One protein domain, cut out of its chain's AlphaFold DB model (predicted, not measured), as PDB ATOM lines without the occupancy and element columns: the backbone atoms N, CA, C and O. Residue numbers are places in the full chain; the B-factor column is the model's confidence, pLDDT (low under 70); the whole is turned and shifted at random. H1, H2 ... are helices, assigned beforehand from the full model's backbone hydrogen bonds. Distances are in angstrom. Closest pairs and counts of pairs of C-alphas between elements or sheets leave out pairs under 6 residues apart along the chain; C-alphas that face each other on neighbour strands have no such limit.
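AT A GLANCE: This is residues 367 to 553 of the 741 residues of an uncharacterized protein of Paludisphaera borealis (UniProt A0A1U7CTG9). Six helices, H1, H2, H3, H4, H7 and H8, stand side by side in an up-and-down bundle, each running against the one before it in the chain, and a helical hairpin, H5 and H6, stands beside the bundle next to H3 and H4 like a loosely joined arm, with H6 the nearer of its two helices. In the bundle H1 and H3 make the middle, with H8, H2 and H4 in a row along one side and H7 on the other side; the tip of the arm, residues 476 to 481, sticks out. The printed part has 187 residues with eight named helices, H1 to H8 in chain order, and no named strand: the class is all helix. The whole is compact, with a radius of gyration of the C-alphas of 16.8 A, and spans 52 by 37 by 25 A.

HOW THE PARTS SIT: The longest helix, H6, residues 479 to 502, touches H5, residues 457 to 477, as a hairpin, with the C-alphas of Ala 475 and Arg 482 closest at 4.9 A. H6 is close but not clearly touching to H3, residues 413 to 432: the C-alphas of Leu 427 and Ala 491 are closest at 7.9 A. H3 forms a hairpin with H4, residues 437 to 454, at a shallow tilt of 23 degrees, closest at the C-alphas of Ile 430 and Trp 440, 4.6 A. H4 and H5 meet only through their link. H3 touches H7, residues 506 to 522, at the C-alphas of Ala 421 and Gly 515, 4.7 A. The hub is H1, residues 367 to 387, which touches H3 and H7, and also H8, residues 532 to 548, closest at the C-alphas of Ala 373 and Ser 542, 4.5 A. With residues 381 to 385 alone H1 touches H2, residues 391 to 407, and the two form a hairpin. H2 touches H4 at a shallow tilt of 7 degrees, the same way, closest at the C-alphas of Leu 402 and Ala 446, 7.0 A. Every O i to N i+4 pair is within hydrogen-bond range in H1, H2, H7 and H8; the counts are 13 of 16 in H3, 11 of 14 in H4, 13 of 17 in H5 and 18 of 20 in H6.

IN THESE COORDINATES: H1 begins at C-alpha 367, (-18.604, 40.709, 25.311), and is 30.2 A long; H3 is also 30.2 A, H5 29.6 A and H6 34.6 A. H5 has a kink of 42 degrees near residue 464 and H6 one of 27 degrees near residue 486. H8 ends at C-alpha 548, (-27.563, 32.588, 24.543).

THE WHOLE: The C-alphas farthest apart, those of Tyr 477 and Asp 553, are 56.2 A apart. The printed part has no cut, and no link is long. The mean pLDDT of the printed part is 73.8; 49 residues are under 70, among them residues 506 to 528.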
ATOM      1  N   ARG A 367     -20.029  41.053  25.446       69.31
ATOM      2  CA  ARG A 367     -18.604  40.709  25.311       69.31
ATOM      3  C   ARG A 367     -17.963  40.425  26.668       69.31
ATOM      4  O   ARG A 367     -17.318  39.395  26.838       69.31
ATOM      5  N   GLU A 368     -18.181  41.295  27.643       74.19
ATOM      6  CA  GLU A 368     -17.647  41.180  28.998       74.19
ATOM      7  C   GLU A 368     -18.258  39.980  29.730       74.19
ATOM      8  O   GLU A 368     -17.538  39.202  30.359       74.19
ATOM      9  N   LEU A 369     -19.574  39.782  29.608       77.06
ATOM     10  CA  LEU A 369     -20.272  38.633  30.187       77.06
ATOM     11  C   LEU A 369     -19.798  37.314  29.583       77.06
ATOM     12  O   LEU A 369     -19.636  36.346  30.322       77.06
ATOM     13  N   ILE A 370     -19.538  37.271  28.274       74.81
ATOM     14  CA  ILE A 370     -18.967  36.101  27.601       74.81
ATOM     15  C   ILE A 370     -17.568  35.799  28.144       74.81
ATOM     16  O   ILE A 370     -17.290  34.642  28.447       74.81
ATOM     17  N   VAL A 371     -16.711  36.807  28.335       72.00
ATOM     18  CA  VAL A 371     -15.369  36.617  28.917       72.00
ATOM     19  C   VAL A 371     -15.460  36.063  30.339       72.00
ATOM     20  O   VAL A 371     -14.812  35.067  30.663       72.00
ATOM     21  N   VAL A 372     -16.298  36.660  31.190       75.69
ATOM     22  CA  VAL A 372     -16.490  36.193  32.572       75.69
ATOM     23  C   VAL A 372     -17.075  34.781  32.597       75.69
ATOM     24  O   VAL A 372     -16.583  33.920  33.329       75.69
ATOM     25  N   ALA A 373     -18.092  34.510  31.776       79.19
ATOM     26  CA  ALA A 373     -18.702  33.191  31.665       79.19
ATOM     27  C   ALA A 373     -17.696  32.149  31.170       79.19
ATOM     28  O   ALA A 373     -17.658  31.054  31.727       79.19
ATOM     29  N   ALA A 374     -16.844  32.492  30.204       72.62
ATOM     30  CA  ALA A 374     -15.776  31.629  29.717       72.62
ATOM     31  C   ALA A 374     -14.796  31.251  30.836       72.62
ATOM     32  O   ALA A 374     -14.557  30.066  31.070       72.62
ATOM     33  N   CYS A 375     -14.301  32.240  31.587       72.69
ATOM     34  CA  CYS A 375     -13.414  32.017  32.731       72.69
ATOM     35  C   CYS A 375     -14.061  31.122  33.800       72.69
ATOM     36  O   CYS A 375     -13.448  30.157  34.260       72.69
ATOM     37  N   LEU A 376     -15.314  31.406  34.171       78.38
ATOM     38  CA  LEU A 376     -16.068  30.627  35.159       78.38
ATOM     39  C   LEU A 376     -16.352  29.196  34.689       78.38
ATOM     40  O   LEU A 376     -16.301  28.268  35.494       78.38
ATOM     41  N   CYS A 377     -16.606  29.005  33.395       79.19
ATOM     42  CA  CYS A 377     -16.825  27.694  32.799       79.19
ATOM     43  C   CYS A 377     -15.545  26.843  32.841       79.19
ATOM     44  O   CYS A 377     -15.594  25.691  33.271       79.19
ATOM     45  N   CYS A 378     -14.395  27.418  32.461       73.19
ATOM     46  CA  CYS A 378     -13.087  26.759  32.551       73.19
ATOM     47  C   CYS A 378     -12.732  26.399  34.002       73.19
ATOM     48  O   CYS A 378     -12.319  25.272  34.281       73.19
ATOM     49  N   TYR A 379     -12.955  27.328  34.939       76.31
ATOM     50  CA  TYR A 379     -12.736  27.104  36.368       76.31
ATOM     51  C   TYR A 379     -13.645  26.003  36.937       76.31
ATOM     52  O   TYR A 379     -13.165  25.088  37.609       76.31
ATOM     53  N   GLY A 380     -14.950  26.071  36.647       76.81
ATOM     54  CA  GLY A 380     -15.951  25.115  37.116       76.81
ATOM     55  C   GLY A 380     -15.679  23.699  36.618       76.81
ATOM     56  O   GLY A 380     -15.658  22.761  37.414       76.81
ATOM     57  N   PHE A 381     -15.395  23.561  35.322       79.56
ATOM     58  CA  PHE A 381     -15.049  22.286  34.696       79.56
ATOM     59  C   PHE A 381     -13.777  21.677  35.293       79.56
ATOM     60  O   PHE A 381     -13.796  20.532  35.740       79.56
ATOM     61  N   GLY A 382     -12.688  22.451  35.378       75.06
ATOM     62  CA  GLY A 382     -11.431  21.967  35.950       75.06
ATOM     63  C   GLY A 382     -11.556  21.571  37.426       75.06
ATOM     64  O   GLY A 382     -10.977  20.573  37.854       75.06
ATOM     65  N   CYS A 383     -12.350  22.307  38.210       74.19
ATOM     66  CA  CYS A 383     -12.598  21.972  39.610       74.19
ATOM     67  C   CYS A 383     -13.423  20.691  39.768       74.19
ATOM     68  O   CYS A 383     -13.107  19.909  40.663       74.19
ATOM     69  N   LEU A 384     -14.439  20.475  38.925       78.12
ATOM     70  CA  LEU A 384     -15.234  19.243  38.923       78.12
ATOM     71  C   LEU A 384     -14.358  18.040  38.576       78.12
ATOM     72  O   LEU A 384     -14.296  17.100  39.360       78.12
ATOM     73  N   LEU A 385     -13.576  18.122  37.493       75.06
ATOM     74  CA  LEU A 385     -12.672  17.044  37.078       75.06
ATOM     75  C   LEU A 385     -11.686  16.599  38.163       75.06
ATOM     76  O   LEU A 385     -11.296  15.434  38.169       75.06
ATOM     77  N   ARG A 386     -11.282  17.522  39.044       73.56
ATOM     78  CA  ARG A 386     -10.333  17.268  40.135       73.56
ATOM     79  C   ARG A 386     -10.988  16.852  41.459       73.56
ATOM     80  O   ARG A 386     -10.279  16.374  42.336       73.56
ATOM     81  N   GLN A 387     -12.275  17.127  41.671       70.56
ATOM     82  CA  GLN A 387     -12.937  16.923  42.971       70.56
ATOM     83  C   GLN A 387     -13.886  15.731  43.019       70.56
ATOM     84  O   GLN A 387     -14.222  15.299  44.118       70.56
ATOM     85  N   THR A 388     -14.380  15.256  41.877       65.69
ATOM     86  CA  THR A 388     -15.356  14.165  41.850       65.69
ATOM     87  C   THR A 388     -14.711  12.862  41.412       65.69
ATOM     88  O   THR A 388     -14.465  12.673  40.223       65.69
ATOM     89  N   ASP A 389     -14.556  11.949  42.370       66.50
ATOM     90  CA  ASP A 389     -14.256  10.532  42.116       66.50
ATOM     91  C   ASP A 389     -15.514   9.764  41.658       66.50
ATOM     92  O   ASP A 389     -15.457   8.587  41.324       66.50
ATOM     93  N   GLU A 390     -16.681  10.426  41.621       72.69
ATOM     94  CA  GLU A 390     -17.913   9.844  41.092       72.69
ATOM     95  C   GLU A 390     -17.896   9.799  39.549       72.69
ATOM     96  O   GLU A 390     -17.947  10.854  38.891       72.69
ATOM     97  N   PRO A 391     -17.906   8.600  38.935       72.06
ATOM     98  CA  PRO A 391     -17.825   8.456  37.483       72.06
ATOM     99  C   PRO A 391     -19.053   9.040  36.771       72.06
ATOM    100  O   PRO A 391     -18.924   9.604  35.686       72.06
ATOM    101  N   LEU A 392     -20.237   8.997  37.397       76.38
ATOM    102  CA  LEU A 392     -21.479   9.529  36.823       76.38
ATOM    103  C   LEU A 392     -21.452  11.061  36.675       76.38
ATOM    104  O   LEU A 392     -21.830  11.587  35.628       76.38
ATOM    105  N   ILE A 393     -20.991  11.790  37.699       72.25
ATOM    106  CA  ILE A 393     -20.900  13.260  37.659       72.25
ATOM    107  C   ILE A 393     -19.839  13.694  36.645       72.25
ATOM    108  O   ILE A 393     -20.059  14.640  35.883       72.25
ATOM    109  N   THR A 394     -18.717  12.974  36.594       73.00
ATOM    110  CA  THR A 394     -17.657  13.201  35.608       73.00
ATOM    111  C   THR A 394     -18.191  12.996  34.189       73.00
ATOM    112  O   THR A 394     -18.068  13.895  33.355       73.00
ATOM    113  N   ALA A 395     -18.873  11.876  33.932       76.62
ATOM    114  CA  ALA A 395     -19.488  11.578  32.642       76.62
ATOM    115  C   ALA A 395     -20.511  12.640  32.218       76.62
ATOM    116  O   ALA A 395     -20.439  13.164  31.106       76.62
ATOM    117  N   LEU A 396     -21.417  13.024  33.122       77.62
ATOM    118  CA  LEU A 396     -22.422  14.054  32.863       77.62
ATOM    119  C   LEU A 396     -21.783  15.413  32.544       77.62
ATOM    120  O   LEU A 396     -22.221  16.098  31.621       77.62
ATOM    121  N   THR A 397     -20.731  15.790  33.274       75.69
ATOM    122  CA  THR A 397     -20.003  17.050  33.062       75.69
ATOM    123  C   THR A 397     -19.391  17.099  31.663       75.69
ATOM    124  O   THR A 397     -19.557  18.094  30.957       75.69
ATOM    125  N   PHE A 398     -18.747  16.013  31.224       78.69
ATOM    126  CA  PHE A 398     -18.219  15.903  29.864       78.69
ATOM    127  C   PHE A 398     -19.324  15.968  28.813       78.69
ATOM    128  O   PHE A 398     -19.206  16.763  27.888       78.69
ATOM    129  N   VAL A 399     -20.406  15.196  28.964       80.44
ATOM    130  CA  VAL A 399     -21.519  15.177  27.997       80.44
ATOM    131  C   VAL A 399     -22.150  16.560  27.838       80.44
ATOM    132  O   VAL A 399     -22.394  16.990  26.713       80.44
ATOM    133  N   VAL A 400     -22.380  17.285  28.935       76.75
ATOM    134  CA  VAL A 400     -22.979  18.628  28.893       76.75
ATOM    135  C   VAL A 400     -22.030  19.638  28.244       76.75
ATOM    136  O   VAL A 400     -22.445  20.377  27.352       76.75
ATOM    137  N   VAL A 401     -20.756  19.660  28.649       74.12
ATOM    138  CA  VAL A 401     -19.767  20.599  28.098       74.12
ATOM    139  C   VAL A 401     -19.505  20.305  26.621       74.12
ATOM    140  O   VAL A 401     -19.607  21.217  25.806       74.12
ATOM    141  N   LEU A 402     -19.259  19.046  26.244       75.19
ATOM    142  CA  LEU A 402     -19.090  18.639  24.843       75.19
ATOM    143  C   LEU A 402     -20.355  18.889  24.024       75.19
ATOM    144  O   LEU A 402     -20.254  19.370  22.902       75.19
ATOM    145  N   GLY A 403     -21.539  18.620  24.576       74.81
ATOM    146  CA  GLY A 403     -22.814  18.872  23.908       74.81
ATOM    147  C   GLY A 403     -22.997  20.343  23.539       74.81
ATOM    148  O   GLY A 403     -23.371  20.645  22.408       74.81
ATOM    149  N   VAL A 404     -22.659  21.271  24.440       70.06
ATOM    150  CA  VAL A 404     -22.697  22.715  24.149       70.06
ATOM    151  C   VAL A 404     -21.579  23.110  23.185       70.06
ATOM    152  O   VAL A 404     -21.827  23.807  22.200       70.06
ATOM    153  N   LEU A 405     -20.357  22.626  23.418       69.31
ATOM    154  CA  LEU A 405     -19.210  22.930  22.566       69.31
ATOM    155  C   LEU A 405     -19.406  22.450  21.135       69.31
ATOM    156  O   LEU A 405     -18.970  23.149  20.232       69.31
ATOM    157  N   VAL A 406     -20.058  21.305  20.914       68.44
ATOM    158  CA  VAL A 406     -20.329  20.710  19.596       68.44
ATOM    159  C   VAL A 406     -21.634  21.231  18.990       68.44
ATOM    160  O   VAL A 406     -21.656  21.521  17.795       68.44
ATOM    161  N   GLY A 407     -22.677  21.433  19.795       65.06
ATOM    162  CA  GLY A 407     -24.007  21.839  19.335       65.06
ATOM    163  C   GLY A 407     -24.148  23.314  18.944       65.06
ATOM    164  O   GLY A 407     -25.034  23.643  18.159       65.06
ATOM    165  N   VAL A 408     -23.284  24.210  19.439       65.81
ATOM    166  CA  VAL A 408     -23.321  25.631  19.047       65.81
ATOM    167  C   VAL A 408     -22.616  25.822  17.689       65.81
ATOM    168  O   VAL A 408     -21.437  25.457  17.561       65.81
ATOM    169  N   PRO A 409     -23.303  26.369  16.662       62.94
ATOM    170  CA  PRO A 409     -22.719  26.581  15.340       62.94
ATOM    171  C   PRO A 409     -21.591  27.624  15.382       62.94
ATOM    172  O   PRO A 409     -21.667  28.629  16.090       62.94
ATOM    173  N   PHE A 410     -20.521  27.383  14.620       57.91
ATOM    174  CA  PHE A 410     -19.458  28.370  14.416       57.91
ATOM    175  C   PHE A 410     -19.953  29.486  13.494       57.91
ATOM    176  O   PHE A 410     -20.596  29.177  12.492       57.91
ATOM    177  N   PRO A 411     -19.672  30.760  13.840       57.09
ATOM    178  CA  PRO A 411     -18.303  31.241  14.060       57.09
ATOM    179  C   PRO A 411     -17.996  31.868  15.442       57.09
ATOM    180  O   PRO A 411     -17.346  32.904  15.487       57.09
ATOM    181  N   ASN A 412     -18.370  31.257  16.580       68.00
ATOM    182  CA  ASN A 412     -18.082  31.828  17.915       68.00
ATOM    183  C   ASN A 412     -16.584  31.782  18.306       68.00
ATOM    184  O   ASN A 412     -16.093  30.699  18.638       68.00
ATOM    185  N   PRO A 413     -15.840  32.913  18.309       67.56
ATOM    186  CA  PRO A 413     -14.400  32.913  18.587       67.56
ATOM    187  C   PRO A 413     -14.083  32.617  20.061       67.56
ATOM    188  O   PRO A 413     -13.069  31.985  20.350       67.56
ATOM    189  N   TRP A 414     -14.971  32.983  20.989       64.88
ATOM    190  CA  TRP A 414     -14.817  32.705  22.418       64.88
ATOM    191  C   TRP A 414     -15.012  31.226  22.727       64.88
ATOM    192  O   TRP A 414     -14.216  30.636  23.453       64.88
ATOM    193  N   LEU A 415     -16.006  30.589  22.102       67.81
ATOM    194  CA  LEU A 415     -16.205  29.144  22.211       67.81
ATOM    195  C   LEU A 415     -15.007  28.369  21.629       67.81
ATOM    196  O   LEU A 415     -14.622  27.337  22.179       67.81
ATOM    197  N   LYS A 416     -14.375  28.883  20.557       71.06
ATOM    198  CA  LYS A 416     -13.118  28.328  20.011       71.06
ATOM    199  C   LYS A 416     -11.972  28.431  21.017       71.06
ATOM    200  O   LYS A 416     -11.319  27.430  21.297       71.06
ATOM    201  N   ALA A 417     -11.765  29.615  21.591       69.31
ATOM    202  CA  ALA A 417     -10.734  29.852  22.598       69.31
ATOM    203  C   ALA A 417     -10.940  28.987  23.858       69.31
ATOM    204  O   ALA A 417      -9.989  28.423  24.394       69.31
ATOM    205  N   MET A 418     -12.189  28.809  24.295       68.44
ATOM    206  CA  MET A 418     -12.535  27.930  25.415       68.44
ATOM    207  C   MET A 418     -12.307  26.453  25.115       68.44
ATOM    208  O   MET A 418     -11.812  25.727  25.969       68.44
ATOM    209  N   SER A 419     -12.654  26.005  23.909       72.38
ATOM    210  CA  SER A 419     -12.432  24.619  23.491       72.38
ATOM    211  C   SER A 419     -10.949  24.245  23.623       72.38
ATOM    212  O   SER A 419     -10.638  23.185  24.155       72.38
ATOM    213  N   LEU A 420     -10.036  25.155  23.263       74.00
ATOM    214  CA  LEU A 420      -8.596  25.000  23.511       74.00
ATOM    215  C   LEU A 420      -8.253  24.976  25.007       74.00
ATOM    216  O   LEU A 420      -7.489  24.121  25.451       74.00
ATOM    217  N   ALA A 421      -8.837  25.875  25.803       72.38
ATOM    218  CA  ALA A 421      -8.609  25.922  27.247       72.38
ATOM    219  C   ALA A 421      -9.067  24.639  27.971       72.38
ATOM    220  O   ALA A 421      -8.436  24.239  28.947       72.38
ATOM    221  N   PHE A 422     -10.114  23.959  27.483       75.62
ATOM    222  CA  PHE A 422     -10.599  22.688  28.040       75.62
ATOM    223  C   PHE A 422      -9.680  21.495  27.771       75.62
ATOM    224  O   PHE A 422      -9.708  20.528  28.536       75.62
ATOM    225  N   VAL A 423      -8.841  21.556  26.735       77.62
ATOM    226  CA  VAL A 423      -7.869  20.494  26.444       77.62
ATOM    227  C   VAL A 423      -6.860  20.351  27.587       77.62
ATOM    228  O   VAL A 423      -6.522  19.235  27.964       77.62
ATOM    229  N   VAL A 424      -6.426  21.459  28.194       74.38
ATOM    230  CA  VAL A 424      -5.406  21.472  29.258       74.38
ATOM    231  C   VAL A 424      -5.791  20.621  30.484       74.38
ATOM    232  O   VAL A 424      -5.023  19.722  30.833       74.38
ATOM    233  N   PRO A 425      -6.956  20.814  31.141       71.62
ATOM    234  CA  PRO A 425      -7.364  19.966  32.260       71.62
ATOM    235  C   PRO A 425      -7.672  18.517  31.843       71.62
ATOM    236  O   PRO A 425      -7.486  17.613  32.657       71.62
ATOM    237  N   CYS A 426      -8.084  18.268  30.592       77.44
ATOM    238  CA  CYS A 426      -8.266  16.903  30.080       77.44
ATOM    239  C   CYS A 426      -6.922  16.174  29.940       77.44
ATOM    240  O   CYS A 426      -6.783  15.055  30.423       77.44
ATOM    241  N   LEU A 427      -5.916  16.828  29.351       78.25
ATOM    242  CA  LEU A 427      -4.551  16.310  29.257       78.25
ATOM    243  C   LEU A 427      -3.946  16.070  30.649       78.25
ATOM    244  O   LEU A 427      -3.322  15.035  30.871       78.25
ATOM    245  N   TRP A 428      -4.179  16.974  31.606       77.00
ATOM    246  CA  TRP A 428      -3.769  16.771  32.999       77.00
ATOM    247  C   TRP A 428      -4.397  15.509  33.607       77.00
ATOM    248  O   TRP A 428      -3.674  14.689  34.172       77.00
ATOM    249  N   LYS A 429      -5.714  15.317  33.442       75.81
ATOM    250  CA  LYS A 429      -6.426  14.138  33.958       75.81
ATOM    251  C   LYS A 429      -5.902  12.832  33.346       75.81
ATOM    252  O   LYS A 429      -5.600  11.903  34.085       75.81
ATOM    253  N   ILE A 430      -5.668  12.807  32.028       80.12
ATOM    254  CA  ILE A 430      -5.037  11.673  31.319       80.12
ATOM    255  C   ILE A 430      -3.652  11.352  31.901       80.12
ATOM    256  O   ILE A 430      -3.297  10.187  32.063       80.12
ATOM    257  N   GLY A 431      -2.860  12.379  32.221       77.69
ATOM    258  CA  GLY A 431      -1.530  12.206  32.801       77.69
ATOM    259  C   GLY A 431      -1.548  11.641  34.225       77.69
ATOM    260  O   GLY A 431      -0.698  10.814  34.558       77.69
ATOM    261  N   VAL A 432      -2.505  12.069  35.056       75.62
ATOM    262  CA  VAL A 432      -2.649  11.618  36.453       75.62
ATOM    263  C   VAL A 432      -3.203  10.193  36.534       75.62
ATOM    264  O   VAL A 432      -2.667   9.384  37.285       75.62
ATOM    265  N   GLU A 433      -4.209   9.858  35.725       77.25
ATOM    266  CA  GLU A 433      -4.915   8.563  35.760       77.25
ATOM    267  C   GLU A 433      -4.308   7.516  34.802       77.25
ATOM    268  O   GLU A 433      -4.933   6.512  34.472       77.25
ATOM    269  N   ARG A 434      -3.051   7.705  34.375       71.31
ATOM    270  CA  ARG A 434      -2.336   6.837  33.412       71.31
ATOM    271  C   ARG A 434      -2.254   5.345  33.786       71.31
ATOM    272  O   ARG A 434      -1.868   4.538  32.946       71.31
ATOM    273  N   GLY A 435      -2.545   4.990  35.040       69.50
ATOM    274  CA  GLY A 435      -2.550   3.614  35.551       69.50
ATOM    275  C   GLY A 435      -3.930   2.946  35.608       69.50
ATOM    276  O   GLY A 435      -3.995   1.746  35.851       69.50
ATOM    277  N   GLU A 436      -5.015   3.687  35.369       73.50
ATOM    278  CA  GLU A 436      -6.396   3.207  35.492       73.50
ATOM    279  C   GLU A 436      -7.130   3.420  34.164       73.50
ATOM    280  O   GLU A 436      -7.377   4.551  33.748       73.50
ATOM    281  N   ALA A 437      -7.468   2.328  33.468       62.12
ATOM    282  CA  ALA A 437      -8.079   2.394  32.136       62.12
ATOM    283  C   ALA A 437      -9.399   3.189  32.112       62.12
ATOM    284  O   ALA A 437      -9.694   3.856  31.123       62.12
ATOM    285  N   ASP A 438     -10.150   3.179  33.214       65.25
ATOM    286  CA  ASP A 438     -11.461   3.827  33.310       65.25
ATOM    287  C   ASP A 438     -11.378   5.361  33.466       65.25
ATOM    288  O   ASP A 438     -12.347   6.065  33.175       65.25
ATOM    289  N   GLY A 439     -10.222   5.902  33.868       67.94
ATOM    290  CA  GLY A 439     -10.054   7.330  34.163       67.94
ATOM    291  C   GLY A 439      -9.771   8.218  32.941       67.94
ATOM    292  O   GLY A 439     -10.315   9.319  32.794       67.94
ATOM    293  N   TRP A 440      -8.967   7.729  31.988       77.69
ATOM    294  CA  TRP A 440      -8.434   8.567  30.901       77.69
ATOM    295  C   TRP A 440      -9.198   8.487  29.566       77.69
ATOM    296  O   TRP A 440      -9.028   9.374  28.721       77.69
ATOM    297  N   VAL A 441     -10.073   7.491  29.363       80.75
ATOM    298  CA  VAL A 441     -10.802   7.276  28.090       80.75
ATOM    299  C   VAL A 441     -11.706   8.458  27.733       80.75
ATOM    300  O   VAL A 441     -11.662   8.974  26.615       80.75
ATOM    301  N   LEU A 442     -12.518   8.923  28.682       79.56
ATOM    302  CA  LEU A 442     -13.478   9.999  28.441       79.56
ATOM    303  C   LEU A 442     -12.799  11.364  28.179       79.56
ATOM    304  O   LEU A 442     -13.166  12.021  27.199       79.56
ATOM    305  N   PRO A 443     -11.771  11.779  28.952       81.44
ATOM    306  CA  PRO A 443     -10.926  12.918  28.593       81.44
ATOM    307  C   PRO A 443     -10.291  12.810  27.198       81.44
ATOM    308  O   PRO A 443     -10.242  13.807  26.478       81.44
ATOM    309  N   ALA A 444      -9.829  11.623  26.785       81.69
ATOM    310  CA  ALA A 444      -9.207  11.430  25.473       81.69
ATOM    311  C   ALA A 444     -10.213  11.604  24.320       81.69
ATOM    312  O   ALA A 444      -9.918  12.297  23.343       81.69
ATOM    313  N   ILE A 445     -11.427  11.056  24.461       83.56
ATOM    314  CA  ILE A 445     -12.531  11.273  23.509       83.56
ATOM    315  C   ILE A 445     -12.875  12.764  23.422       83.56
ATOM    316  O   ILE A 445     -13.053  13.294  22.323       83.56
ATOM    317  N   ALA A 446     -12.928  13.458  24.562       81.06
ATOM    318  CA  ALA A 446     -13.220  14.887  24.608       81.06
ATOM    319  C   ALA A 446     -12.189  15.715  23.827       81.06
ATOM    320  O   ALA A 446     -12.571  16.556  23.013       81.06
ATOM    321  N   VAL A 447     -10.893  15.443  24.030       82.88
ATOM    322  CA  VAL A 447      -9.802  16.093  23.287       82.88
ATOM    323  C   VAL A 447      -9.935  15.822  21.787       82.88
ATOM    324  O   VAL A 447      -9.875  16.763  20.999       82.88
ATOM    325  N   GLY A 448     -10.195  14.573  21.387       82.00
ATOM    326  CA  GLY A 448     -10.383  14.207  19.981       82.00
ATOM    327  C   GLY A 448     -11.540  14.959  19.312       82.00
ATOM    328  O   GLY A 448     -11.355  15.564  18.256       82.00
ATOM    329  N   LEU A 449     -12.716  14.983  19.945       81.38
ATOM    330  CA  LEU A 449     -13.897  15.688  19.430       81.38
ATOM    331  C   LEU A 449     -13.681  17.202  19.340       81.38
ATOM    332  O   LEU A 449     -14.074  17.828  18.355       81.38
ATOM    333  N   VAL A 450     -13.029  17.794  20.345       80.25
ATOM    334  CA  VAL A 450     -12.664  19.213  20.338       80.25
ATOM    335  C   VAL A 450     -11.698  19.522  19.194       80.25
ATOM    336  O   VAL A 450     -11.927  20.475  18.452       80.25
ATOM    337  N   CYS A 451     -10.656  18.711  19.004       81.06
ATOM    338  CA  CYS A 451      -9.696  18.890  17.918       81.06
ATOM    339  C   CYS A 451     -10.357  18.773  16.538       81.06
ATOM    340  O   CYS A 451     -10.127  19.634  15.693       81.06
ATOM    341  N   LEU A 452     -11.220  17.773  16.325       81.44
ATOM    342  CA  LEU A 452     -11.970  17.600  15.073       81.44
ATOM    343  C   LEU A 452     -12.919  18.766  14.789       81.44
ATOM    344  O   LEU A 452     -13.147  19.117  13.635       81.44
ATOM    345  N   LYS A 453     -13.479  19.373  15.839       79.06
ATOM    346  CA  LYS A 453     -14.336  20.548  15.701       79.06
ATOM    347  C   LYS A 453     -13.531  21.826  15.420       79.06
ATOM    348  O   LYS A 453     -13.997  22.680  14.670       79.06
ATOM    349  N   LEU A 454     -12.357  21.995  16.030       76.94
ATOM    350  CA  LEU A 454     -11.563  23.227  15.932       76.94
ATOM    351  C   LEU A 454     -10.676  23.312  14.693       76.94
ATOM    352  O   LEU A 454     -10.464  24.415  14.184       76.94
ATOM    353  N   PHE A 455     -10.133  22.183  14.247       82.12
ATOM    354  CA  PHE A 455      -9.107  22.134  13.217       82.12
ATOM    355  C   PHE A 455      -9.643  21.443  11.965       82.12
ATOM    356  O   PHE A 455     -10.256  20.381  12.043       82.12
ATOM    357  N   ALA A 456      -9.386  22.032  10.797       81.81
ATOM    358  CA  ALA A 456      -9.676  21.366   9.533       81.81
ATOM    359  C   ALA A 456      -8.806  20.106   9.399       81.81
ATOM    360  O   ALA A 456      -7.618  20.138   9.729       81.81
ATOM    361  N   LEU A 457      -9.385  19.016   8.883       83.50
ATOM    362  CA  LEU A 457      -8.689  17.730   8.722       83.50
ATOM    363  C   LEU A 457      -7.387  17.861   7.920       83.50
ATOM    364  O   LEU A 457      -6.405  17.200   8.233       83.50
ATOM    365  N   GLU A 458      -7.357  18.765   6.941       80.94
ATOM    366  CA  GLU A 458      -6.168  19.073   6.143       80.94
ATOM    367  C   GLU A 458      -5.031  19.654   6.997       80.94
ATOM    368  O   GLU A 458      -3.891  19.210   6.901       80.94
ATOM    369  N   VAL A 459      -5.339  20.593   7.899       79.12
ATOM    370  CA  VAL A 459      -4.356  21.212   8.805       79.12
ATOM    371  C   VAL A 459      -3.847  20.192   9.828       79.12
ATOM    372  O   VAL A 459      -2.654  20.155  10.131       79.12
ATOM    373  N   VAL A 460      -4.734  19.315  10.313       81.88
ATOM    374  CA  VAL A 460      -4.364  18.182  11.176       81.88
ATOM    375  C   VAL A 460      -3.407  17.237  10.452       81.88
ATOM    376  O   VAL A 460      -2.376  16.873  11.016       81.88
ATOM    377  N   ALA A 461      -3.699  16.886   9.197       82.69
ATOM    378  CA  ALA A 461      -2.846  16.022   8.388       82.69
ATOM    379  C   ALA A 461      -1.459  16.643   8.152       82.69
ATOM    380  O   ALA A 461      -0.453  15.969   8.366       82.69
ATOM    381  N   ILE A 462      -1.396  17.934   7.803       79.19
ATOM    382  CA  ILE A 462      -0.136  18.668   7.591       79.19
ATOM    383  C   ILE A 462       0.771  18.591   8.828       79.19
ATOM    384  O   ILE A 462       1.973  18.369   8.694       79.19
ATOM    385  N   MET A 463       0.210  18.719  10.035       77.12
ATOM    386  CA  MET A 463       0.990  18.681  11.280       77.12
ATOM    387  C   MET A 463       1.290  17.274  11.791       77.12
ATOM    388  O   MET A 463       2.297  17.074  12.475       77.12
ATOM    389  N   ALA A 464       0.472  16.284  11.435       79.94
ATOM    390  CA  ALA A 464       0.734  14.889  11.768       79.94
ATOM    391  C   ALA A 464       1.965  14.334  11.026       79.94
ATOM    392  O   ALA A 464       2.710  13.544  11.606       79.94
ATOM    393  N   VAL A 465       2.212  14.780   9.785       80.25
ATOM    394  CA  VAL A 465       3.326  14.320   8.929       80.25
ATOM    395  C   VAL A 465       4.708  14.471   9.585       80.25
ATOM    396  O   VAL A 465       5.457  13.499   9.563       80.25
ATOM    397  N   PRO A 466       5.089  15.614  10.190       71.38
ATOM    398  CA  PRO A 466       6.378  15.726  10.879       71.38
ATOM    399  C   PRO A 466       6.381  15.132  12.299       71.38
ATOM    400  O   PRO A 466       7.406  14.619  12.746       71.38
ATOM    401  N   ILE A 467       5.260  15.187  13.027       73.56
ATOM    402  CA  ILE A 467       5.217  14.853  14.463       73.56
ATOM    403  C   ILE A 467       5.093  13.341  14.701       73.56
ATOM    404  O   ILE A 467       5.790  12.795  15.561       73.56
ATOM    405  N   ALA A 468       4.233  12.643  13.951       77.56
ATOM    406  CA  ALA A 468       3.954  11.226  14.186       77.56
ATOM    407  C   ALA A 468       5.157  10.304  13.883       77.56
ATOM    408  O   ALA A 468       5.450   9.444  14.719       77.56
ATOM    409  N   PRO A 469       5.916  10.481  12.780       79.88
ATOM    410  CA  PRO A 469       7.115   9.680  12.523       79.88
ATOM    411  C   PRO A 469       8.224   9.922  13.550       79.88
ATOM    412  O   PRO A 469       8.854   8.968  14.002       79.88
ATOM    413  N   ALA A 470       8.433  11.174  13.978       71.19
ATOM    414  CA  ALA A 470       9.423  11.517  15.000       71.19
ATOM    415  C   ALA A 470       9.086  10.877  16.359       71.19
ATOM    416  O   ALA A 470       9.954  10.292  17.010       71.19
ATOM    417  N   ALA A 471       7.810  10.920  16.755       72.12
ATOM    418  CA  ALA A 471       7.322  10.250  17.956       72.12
ATOM    419  C   ALA A 471       7.451   8.719  17.855       72.12
ATOM    420  O   ALA A 471       7.897   8.082  18.807       72.12
ATOM    421  N   GLY A 472       7.122   8.130  16.699       75.56
ATOM    422  CA  GLY A 472       7.279   6.694  16.442       75.56
ATOM    423  C   GLY A 472       8.734   6.229  16.542       75.56
ATOM    424  O   GLY A 472       9.014   5.203  17.163       75.56
ATOM    425  N   LEU A 473       9.671   7.021  16.013       74.19
ATOM    426  CA  LEU A 473      11.105   6.746  16.090       74.19
ATOM    427  C   LEU A 473      11.619   6.827  17.540       74.19
ATOM    428  O   LEU A 473      12.313   5.927  18.007       74.19
ATOM    429  N   LEU A 474      11.222   7.858  18.295       68.69
ATOM    430  CA  LEU A 474      11.554   7.993  19.721       68.69
ATOM    431  C   LEU A 474      10.977   6.842  20.561       68.69
ATOM    432  O   LEU A 474      11.667   6.298  21.421       68.69
ATOM    433  N   ALA A 475       9.730   6.442  20.298       77.56
ATOM    434  CA  ALA A 475       9.048   5.346  20.989       77.56
ATOM    435  C   ALA A 475       9.666   3.965  20.695       77.56
ATOM    436  O   ALA A 475       9.562   3.048  21.522       77.56
ATOM    437  N   TYR A 476      10.314   3.817  19.534       82.44
ATOM    438  CA  TYR A 476      11.099   2.639  19.170       82.44
ATOM    439  C   TYR A 476      12.380   2.537  20.010       82.44
ATOM    440  O   TYR A 476      12.644   1.483  20.586       82.44
ATOM    441  N   TYR A 477      13.125   3.639  20.151       82.44
ATOM    442  CA  TYR A 477      14.390   3.666  20.902       82.44
ATOM    443  C   TYR A 477      14.221   3.748  22.425       82.44
ATOM    444  O   TYR A 477      15.107   3.323  23.165       82.44
ATOM    445  N   LEU A 478      13.094   4.269  22.915       80.50
ATOM    446  CA  LEU A 478      12.812   4.435  24.344       80.50
ATOM    447  C   LEU A 478      11.518   3.701  24.736       80.50
ATOM    448  O   LEU A 478      10.522   4.337  25.091       80.50
ATOM    449  N   PRO A 479      11.506   2.352  24.711       80.38
ATOM    450  CA  PRO A 479      10.298   1.561  24.943       80.38
ATOM    451  C   PRO A 479       9.688   1.774  26.336       80.38
ATOM    452  O   PRO A 479       8.471   1.729  26.486       80.38
ATOM    453  N   ALA A 480      10.516   2.086  27.337       80.06
ATOM    454  CA  ALA A 480      10.072   2.406  28.693       80.06
ATOM    455  C   ALA A 480       9.369   3.774  28.818       80.06
ATOM    456  O   ALA A 480       8.805   4.056  29.869       80.06
ATOM    457  N   ARG A 481       9.410   4.622  27.777       76.06
ATOM    458  CA  ARG A 481       8.830   5.981  27.768       76.06
ATOM    459  C   ARG A 481       7.764   6.199  26.689       76.06
ATOM    460  O   ARG A 481       7.467   7.330  26.310       76.06
ATOM    461  N   ARG A 482       7.206   5.119  26.132       79.50
ATOM    462  CA  ARG A 482       6.250   5.185  25.007       79.50
ATOM    463  C   ARG A 482       5.023   6.041  25.317       79.50
ATOM    464  O   ARG A 482       4.546   6.749  24.434       79.50
ATOM    465  N   TRP A 483       4.548   6.003  26.560       76.44
ATOM    466  CA  TRP A 483       3.414   6.811  27.003       76.44
ATOM    467  C   TRP A 483       3.757   8.301  27.025       76.44
ATOM    468  O   TRP A 483       3.036   9.106  26.441       76.44
ATOM    469  N   GLU A 484       4.889   8.672  27.630       73.88
ATOM    470  CA  GLU A 484       5.361  10.057  27.692       73.88
ATOM    471  C   GLU A 484       5.609  10.632  26.293       73.88
ATOM    472  O   GLU A 484       5.280  11.788  26.031       73.88
ATOM    473  N   ILE A 485       6.149   9.817  25.384       70.69
ATOM    474  CA  ILE A 485       6.427  10.203  23.996       70.69
ATOM    475  C   ILE A 485       5.123  10.407  23.217       70.69
ATOM    476  O   ILE A 485       4.967  11.431  22.554       70.69
ATOM    477  N   GLY A 486       4.165   9.481  23.326       74.50
ATOM    478  CA  GLY A 486       2.857   9.613  22.677       74.50
ATOM    479  C   GLY A 486       2.062  10.811  23.202       74.50
ATOM    480  O   GLY A 486       1.543  11.609  22.422       74.50
ATOM    481  N   PHE A 487       2.030  10.996  24.522       74.25
ATOM    482  CA  PHE A 487       1.359  12.128  25.158       74.25
ATOM    483  C   PHE A 487       2.009  13.469  24.787       74.25
ATOM    484  O   PHE A 487       1.314  14.421  24.425       74.25
ATOM    485  N   GLY A 488       3.345  13.537  24.808       69.31
ATOM    486  CA  GLY A 488       4.103  14.711  24.379       69.31
ATOM    487  C   GLY A 488       3.872  15.061  22.908       69.31
ATOM    488  O   GLY A 488       3.724  16.237  22.573       69.31
ATOM    489  N   ALA A 489       3.765  14.057  22.033       71.94
ATOM    490  CA  ALA A 489       3.453  14.246  20.618       71.94
ATOM    491  C   ALA A 489       2.048  14.831  20.409       71.94
ATOM    492  O   ALA A 489       1.894  15.793  19.659       71.94
ATOM    493  N   VAL A 490       1.037  14.318  21.121       78.00
ATOM    494  CA  VAL A 490      -0.337  14.850  21.080       78.00
ATOM    495  C   VAL A 490      -0.388  16.291  21.593       78.00
ATOM    496  O   VAL A 490      -0.966  17.153  20.932       78.00
ATOM    497  N   ALA A 491       0.259  16.591  22.722       74.06
ATOM    498  CA  ALA A 491       0.308  17.950  23.262       74.06
ATOM    499  C   ALA A 491       1.005  18.929  22.299       74.06
ATOM    500  O   ALA A 491       0.492  20.018  22.039       74.06
ATOM    501  N   THR A 492       2.132  18.518  21.709       73.12
ATOM    502  CA  THR A 492       2.882  19.318  20.725       73.12
ATOM    503  C   THR A 492       2.058  19.565  19.467       73.12
ATOM    504  O   THR A 492       2.016  20.688  18.967       73.12
ATOM    505  N   MET A 493       1.347  18.543  18.986       77.06
ATOM    506  CA  MET A 493       0.463  18.655  17.831       77.06
ATOM    507  C   MET A 493      -0.659  19.664  18.088       77.06
ATOM    508  O   MET A 493      -0.894  20.532  17.254       77.06
ATOM    509  N   ILE A 494      -1.289  19.636  19.263       78.50
ATOM    510  CA  ILE A 494      -2.344  20.594  19.624       78.50
ATOM    511  C   ILE A 494      -1.800  22.027  19.715       78.50
ATOM    512  O   ILE A 494      -2.437  22.951  19.205       78.50
ATOM    513  N   VAL A 495      -0.622  22.229  20.314       74.31
ATOM    514  CA  VAL A 495       0.025  23.553  20.388       74.31
ATOM    515  C   VAL A 495       0.332  24.084  18.990       74.31
ATOM    516  O   VAL A 495      -0.006  25.224  18.672       74.31
ATOM    517  N   ALA A 496       0.914  23.253  18.128       71.44
ATOM    518  CA  ALA A 496       1.308  23.661  16.789       71.44
ATOM    519  C   ALA A 496       0.091  23.936  15.883       71.44
ATOM    520  O   ALA A 496       0.062  24.947  15.179       71.44
ATOM    521  N   LEU A 497      -0.964  23.116  15.981       78.75
ATOM    522  CA  LEU A 497      -2.258  23.365  15.332       78.75
ATOM    523  C   LEU A 497      -2.893  24.676  15.805       78.75
ATOM    524  O   LEU A 497      -3.433  25.434  14.996       78.75
ATOM    525  N   SER A 498      -2.802  24.973  17.102       73.94
ATOM    526  CA  SER A 498      -3.345  26.206  17.677       73.94
ATOM    527  C   SER A 498      -2.605  27.445  17.174       73.94
ATOM    528  O   SER A 498      -3.245  28.424  16.796       73.94
ATOM    529  N   LEU A 499      -1.272  27.393  17.111       71.62
ATOM    530  CA  LEU A 499      -0.442  28.487  16.601       71.62
ATOM    531  C   LEU A 499      -0.711  28.769  15.117       71.62
ATOM    532  O   LEU A 499      -0.895  29.926  14.743       71.62
ATOM    533  N   LEU A 500      -0.810  27.723  14.293       73.12
ATOM    534  CA  LEU A 500      -1.088  27.852  12.858       73.12
ATOM    535  C   LEU A 500      -2.499  28.365  12.567       73.12
ATOM    536  O   LEU A 500      -2.693  29.164  11.656       73.12
ATOM    537  N   THR A 501      -3.484  27.920  13.346       73.56
ATOM    538  CA  THR A 501      -4.890  28.267  13.100       73.56
ATOM    539  C   THR A 501      -5.264  29.626  13.702       73.56
ATOM    540  O   THR A 501      -6.161  30.305  13.195       73.56
ATOM    541  N   PHE A 502      -4.599  30.050  14.787       72.19
ATOM    542  CA  PHE A 502      -5.060  31.173  15.610       72.19
ATOM    543  C   PHE A 502      -4.000  32.215  16.001       72.19
ATOM    544  O   PHE A 502      -4.341  33.139  16.741       72.19
ATOM    545  N   GLY A 503      -2.759  32.132  15.510       62.88
ATOM    546  CA  GLY A 503      -1.618  32.943  15.971       62.88
ATOM    547  C   GLY A 503      -1.770  34.477  15.960       62.88
ATOM    548  O   GLY A 503      -0.956  35.156  16.573       62.88
ATOM    549  N   GLY A 504      -2.809  35.034  15.326       64.19
ATOM    550  CA  GLY A 504      -3.100  36.477  15.295       64.19
ATOM    551  C   GLY A 504      -4.362  36.932  16.044       64.19
ATOM    552  O   GLY A 504      -4.773  38.075  15.869       64.19
ATOM    553  N   ARG A 505      -5.031  36.066  16.820       70.62
ATOM    554  CA  ARG A 505      -6.347  36.366  17.425       70.62
ATOM    555  C   ARG A 505      -6.268  36.618  18.934       70.62
ATOM    556  O   ARG A 505      -5.894  35.729  19.698       70.62
ATOM    557  N   LEU A 506      -6.678  37.813  19.371       66.44
ATOM    558  CA  LEU A 506      -6.655  38.246  20.777       66.44
ATOM    559  C   LEU A 506      -7.515  37.350  21.688       66.44
ATOM    560  O   LEU A 506      -7.159  37.104  22.838       66.44
ATOM    561  N   GLU A 507      -8.615  36.804  21.170       64.56
ATOM    562  CA  GLU A 507      -9.539  35.941  21.912       64.56
ATOM    563  C   GLU A 507      -8.873  34.629  22.349       64.56
ATOM    564  O   GLU A 507      -9.160  34.109  23.426       64.56
ATOM    565  N   VAL A 508      -7.942  34.111  21.542       63.69
ATOM    566  CA  VAL A 508      -7.193  32.884  21.850       63.69
ATOM    567  C   VAL A 508      -6.129  33.135  22.915       63.69
ATOM    568  O   VAL A 508      -5.914  32.281  23.774       63.69
ATOM    569  N   LEU A 509      -5.541  34.332  22.938       62.56
ATOM    570  CA  LEU A 509      -4.618  34.754  23.991       62.56
ATOM    571  C   LEU A 509      -5.347  34.897  25.340       62.56
ATOM    572  O   LEU A 509      -4.865  34.402  26.358       62.56
ATOM    573  N   ILE A 510      -6.558  35.469  25.335       61.50
ATOM    574  CA  ILE A 510      -7.429  35.543  26.521       61.50
ATOM    575  C   ILE A 510      -7.850  34.140  26.983       61.50
ATOM    576  O   ILE A 510      -7.778  33.849  28.176       61.50
ATOM    577  N   GLY A 511      -8.231  33.247  26.063       61.91
ATOM    578  CA  GLY A 511      -8.559  31.851  26.381       61.91
ATOM    579  C   GLY A 511      -7.384  31.075  26.985       61.91
ATOM    580  O   GLY A 511      -7.572  30.334  27.948       61.91
ATOM    581  N   GLY A 512      -6.167  31.293  26.480       63.28
ATOM    582  CA  GLY A 512      -4.939  30.717  27.033       63.28
ATOM    583  C   GLY A 512      -4.641  31.206  28.453       63.28
ATOM    584  O   GLY A 512      -4.373  30.392  29.338       63.28
ATOM    585  N   VAL A 513      -4.766  32.513  28.708       62.31
ATOM    586  CA  VAL A 513      -4.610  33.097  30.054       62.31
ATOM    587  C   VAL A 513      -5.697  32.587  31.003       62.31
ATOM    588  O   VAL A 513      -5.385  32.169  32.115       62.31
ATOM    589  N   ALA A 514      -6.959  32.547  30.566       59.53
ATOM    590  CA  ALA A 514      -8.071  32.018  31.354       59.53
ATOM    591  C   ALA A 514      -7.887  30.528  31.687       59.53
ATOM    592  O   ALA A 514      -8.129  30.119  32.821       59.53
ATOM    593  N   GLY A 515      -7.413  29.724  30.729       60.53
ATOM    594  CA  GLY A 515      -7.059  28.318  30.935       60.53
ATOM    595  C   GLY A 515      -5.890  28.136  31.907       60.53
ATOM    596  O   GLY A 515      -5.959  27.291  32.798       60.53
ATOM    597  N   GLY A 516      -4.852  28.973  31.805       59.06
ATOM    598  CA  GLY A 516      -3.722  28.987  32.737       59.06
ATOM    599  C   GLY A 516      -4.134  29.370  34.162       59.06
ATOM    600  O   GLY A 516      -3.798  28.669  35.115       59.06
ATOM    601  N   LEU A 517      -4.935  30.428  34.314       55.84
ATOM    602  CA  LEU A 517      -5.489  30.862  35.600       55.84
ATOM    603  C   LEU A 517      -6.439  29.817  36.195       55.84
ATOM    604  O   LEU A 517      -6.386  29.565  37.398       55.84
ATOM    605  N   ALA A 518      -7.260  29.162  35.370       58.62
ATOM    606  CA  ALA A 518      -8.084  28.035  35.796       58.62
ATOM    607  C   ALA A 518      -7.214  26.859  36.266       58.62
ATOM    608  O   ALA A 518      -7.509  26.280  37.305       58.62
ATOM    609  N   GLY A 519      -6.106  26.552  35.582       60.81
ATOM    610  CA  GLY A 519      -5.132  25.547  36.017       60.81
ATOM    611  C   GLY A 519      -4.504  25.863  37.381       60.81
ATOM    612  O   GLY A 519      -4.463  25.000  38.260       60.81
ATOM    613  N   VAL A 520      -4.097  27.117  37.604       58.47
ATOM    614  CA  VAL A 520      -3.568  27.596  38.897       58.47
ATOM    615  C   VAL A 520      -4.636  27.537  39.996       58.47
ATOM    616  O   VAL A 520      -4.362  27.072  41.103       58.47
ATOM    617  N   ALA A 521      -5.872  27.940  39.696       58.56
ATOM    618  CA  ALA A 521      -6.981  27.937  40.648       58.56
ATOM    619  C   ALA A 521      -7.473  26.517  40.984       58.56
ATOM    620  O   ALA A 521      -7.806  26.228  42.133       58.56
ATOM    621  N   VAL A 522      -7.437  25.593  40.018       59.91
ATOM    622  CA  VAL A 522      -7.614  24.150  40.243       59.91
ATOM    623  C   VAL A 522      -6.488  23.612  41.124       59.91
ATOM    624  O   VAL A 522      -6.730  22.694  41.901       59.91
ATOM    625  N   GLY A 523      -5.289  24.201  41.059       61.53
ATOM    626  CA  GLY A 523      -4.141  24.004  41.953       61.53
ATOM    627  C   GLY A 523      -4.405  24.256  43.443       61.53
ATOM    628  O   GLY A 523      -3.741  23.641  44.278       61.53
ATOM    629  N   ALA A 524      -5.381  25.103  43.785       62.69
ATOM    630  CA  ALA A 524      -5.617  25.570  45.153       62.69
ATOM    631  C   ALA A 524      -6.035  24.441  46.123       62.69
ATOM    632  O   ALA A 524      -6.675  23.479  45.691       62.69
ATOM    633  N   PRO A 525      -5.733  24.546  47.434       67.88
ATOM    634  CA  PRO A 525      -6.161  23.588  48.458       67.88
ATOM    635  C   PRO A 525      -7.666  23.281  48.425       67.88
ATOM    636  O   PRO A 525      -8.479  24.178  48.209       67.88
ATOM    637  N   GLN A 526      -8.053  22.033  48.719       68.75
ATOM    638  CA  GLN A 526      -9.450  21.562  48.671       68.75
ATOM    639  C   GLN A 526     -10.416  22.434  49.495       68.75
ATOM    640  O   GLN A 526     -11.541  22.670  49.068       68.75
ATOM    641  N   LYS A 527      -9.957  22.987  50.628       68.94
ATOM    642  CA  LYS A 527     -10.739  23.881  51.505       68.94
ATOM    643  C   LYS A 527     -11.179  25.193  50.842       68.94
ATOM    644  O   LYS A 527     -12.125  25.811  51.312       68.94
ATOM    645  N   LEU A 528     -10.483  25.635  49.793       66.00
ATOM    646  CA  LEU A 528     -10.761  26.889  49.085       66.00
ATOM    647  C   LEU A 528     -11.630  26.683  47.836       66.00
ATOM    648  O   LEU A 528     -11.930  27.652  47.142       66.00
ATOM    649  N   ARG A 529     -12.032  25.442  47.528       74.19
ATOM    650  CA  ARG A 529     -12.836  25.148  46.340       74.19
ATOM    651  C   ARG A 529     -14.327  25.039  46.682       74.19
ATOM    652  O   ARG A 529     -14.672  24.437  47.698       74.19
ATOM    653  N   PRO A 530     -15.225  25.579  45.839       80.06
ATOM    654  CA  PRO A 530     -16.662  25.407  46.020       80.06
ATOM    655  C   PRO A 530     -17.075  23.932  45.904       80.06
ATOM    656  O   PRO A 530     -16.447  23.186  45.152       80.06
ATOM    657  N   PRO A 531     -18.165  23.516  46.573       83.44
ATOM    658  CA  PRO A 531     -18.665  22.148  46.481       83.44
ATOM    659  C   PRO A 531     -19.166  21.809  45.058       83.44
ATOM    660  O   PRO A 531     -19.654  22.705  44.356       83.44
ATOM    661  N   PRO A 532     -19.153  20.524  44.640       81.31
ATOM    662  CA  PRO A 532     -19.500  20.097  43.276       81.31
ATOM    663  C   PRO A 532     -20.854  20.604  42.768       81.31
ATOM    664  O   PRO A 532     -20.970  21.044  41.628       81.31
ATOM    665  N   LEU A 533     -21.879  20.638  43.626       81.25
ATOM    666  CA  LEU A 533     -23.203  21.144  43.249       81.25
ATOM    667  C   LEU A 533     -23.186  22.639  42.879       81.25
ATOM    668  O   LEU A 533     -23.930  23.069  41.998       81.25
ATOM    669  N   VAL A 534     -22.350  23.440  43.546       80.44
ATOM    670  CA  VAL A 534     -22.174  24.862  43.216       80.44
ATOM    671  C   VAL A 534     -21.433  24.995  41.890       80.44
ATOM    672  O   VAL A 534     -21.853  25.781  41.046       80.44
ATOM    673  N   LEU A 535     -20.399  24.182  41.667       80.94
ATOM    674  CA  LEU A 535     -19.643  24.173  40.413       80.94
ATOM    675  C   LEU A 535     -20.506  23.757  39.216       80.94
ATOM    676  O   LEU A 535     -20.441  24.411  38.182       80.94
ATOM    677  N   LEU A 536     -21.377  22.751  39.364       81.00
ATOM    678  CA  LEU A 536     -22.342  22.355  38.329       81.00
ATOM    679  C   LEU A 536     -23.306  23.495  37.974       81.00
ATOM    680  O   LEU A 536     -23.626  23.691  36.805       81.00
ATOM    681  N   ARG A 537     -23.753  24.279  38.966       81.19
ATOM    682  CA  ARG A 537     -24.607  25.454  38.726       81.19
ATOM    683  C   ARG A 537     -23.855  26.572  38.018       81.19
ATOM    684  O   ARG A 537     -24.393  27.130  37.068       81.19
ATOM    685  N   VAL A 538     -22.635  26.883  38.462       82.44
ATOM    686  CA  VAL A 538     -21.766  27.871  37.801       82.44
ATOM    687  C   VAL A 538     -21.540  27.459  36.351       82.44
ATOM    688  O   VAL A 538     -21.781  28.258  35.457       82.44
ATOM    689  N   LEU A 539     -21.191  26.194  36.115       82.56
ATOM    690  CA  LEU A 539     -20.981  25.642  34.782       82.56
ATOM    691  C   LEU A 539     -22.236  25.765  33.907       82.56
ATOM    692  O   LEU A 539     -22.154  26.276  32.794       82.56
ATOM    693  N   ALA A 540     -23.401  25.355  34.411       82.38
ATOM    694  CA  ALA A 540     -24.657  25.443  33.672       82.38
ATOM    695  C   ALA A 540     -25.026  26.893  33.311       82.38
ATOM    696  O   ALA A 540     -25.411  27.163  32.175       82.38
ATOM    697  N   VAL A 541     -24.877  27.834  34.252       83.31
ATOM    698  CA  VAL A 541     -25.149  29.262  34.019       83.31
ATOM    699  C   VAL A 541     -24.161  29.845  33.014       83.31
ATOM    700  O   VAL A 541     -24.577  30.513  32.073       83.31
ATOM    701  N   SER A 542     -22.866  29.567  33.170       81.69
ATOM    702  CA  SER A 542     -21.832  30.030  32.247       81.69
ATOM    703  C   SER A 542     -22.060  29.510  30.829       81.69
ATOM    704  O   SER A 542     -22.010  30.291  29.884       81.69
ATOM    705  N   LEU A 543     -22.381  28.223  30.665       81.06
ATOM    706  CA  LEU A 543     -22.712  27.644  29.360       81.06
ATOM    707  C   LEU A 543     -23.972  28.273  28.756       81.06
ATOM    708  O   LEU A 543     -23.991  28.553  27.560       81.06
ATOM    709  N   ALA A 544     -25.001  28.541  29.565       82.62
ATOM    710  CA  ALA A 544     -26.200  29.232  29.100       82.62
ATOM    711  C   ALA A 544     -25.885  30.658  28.618       82.62
ATOM    712  O   ALA A 544     -26.347  31.046  27.551       82.62
ATOM    713  N   VAL A 545     -25.062  31.418  29.349       80.75
ATOM    714  CA  VAL A 545     -24.613  32.760  28.934       80.75
ATOM    715  C   VAL A 545     -23.860  32.695  27.605       80.75
ATOM    716  O   VAL A 545     -24.164  33.459  26.693       80.75
ATOM    717  N   LEU A 546     -22.930  31.749  27.466       76.06
ATOM    718  CA  LEU A 546     -22.135  31.564  26.249       76.06
ATOM    719  C   LEU A 546     -22.976  31.147  25.041       76.06
ATOM    720  O   LEU A 546     -22.691  31.576  23.926       76.06
ATOM    721  N   ALA A 547     -23.994  30.311  25.251       78.00
ATOM    722  CA  ALA A 547     -24.886  29.861  24.190       78.00
ATOM    723  C   ALA A 547     -25.899  30.944  23.790       78.00
ATOM    724  O   ALA A 547     -26.186  31.108  22.607       78.00
ATOM    725  N   LEU A 548     -26.449  31.671  24.768       78.81
ATOM    726  CA  LEU A 548     -27.563  32.588  24.543       78.81
ATOM    727  C   LEU A 548     -27.123  33.999  24.144       78.81
ATOM    728  O   LEU A 548     -27.811  34.609  23.333       78.81
ATOM    729  N   LEU A 549     -26.011  34.520  24.673       76.00
ATOM    730  CA  LEU A 549     -25.542  35.889  24.390       76.00
ATOM    731  C   LEU A 549     -24.522  35.966  23.249       76.00
ATOM    732  O   LEU A 549     -23.953  37.024  22.992       76.00
ATOM    733  N   TYR A 550     -24.268  34.854  22.558       69.06
ATOM    734  CA  TYR A 550     -23.351  34.852  21.432       69.06
ATOM    735  C   TYR A 550     -23.870  35.744  20.291       69.06
ATOM    736  O   TYR A 550     -24.937  35.481  19.746       69.06
ATOM    737  N   ASP A 551     -23.095  36.782  19.952       69.00
ATOM    738  CA  ASP A 551     -23.409  37.797  18.927       69.00
ATOM    739  C   ASP A 551     -24.716  38.574  19.179       69.00
ATOM    740  O   ASP A 551     -25.308  39.166  18.279       69.00
ATOM    741  N   ALA A 552     -25.188  38.562  20.428       70.56
ATOM    742  CA  ALA A 552     -26.412  39.224  20.832       70.56
ATOM    743  C   ALA A 552     -26.145  40.125  22.037       70.56
ATOM    744  O   ALA A 552     -25.899  39.649  23.146       70.56
ATOM    745  N   ASP A 553     -26.294  41.435  21.844       74.62
ATOM    746  CA  ASP A 553     -26.241  42.411  22.941       74.62
ATOM    747  C   ASP A 553     -27.490  42.335  23.848       74.62
ATOM    748  O   ASP A 553     -27.578  43.010  24.870       74.62
TER     749      ASP A 553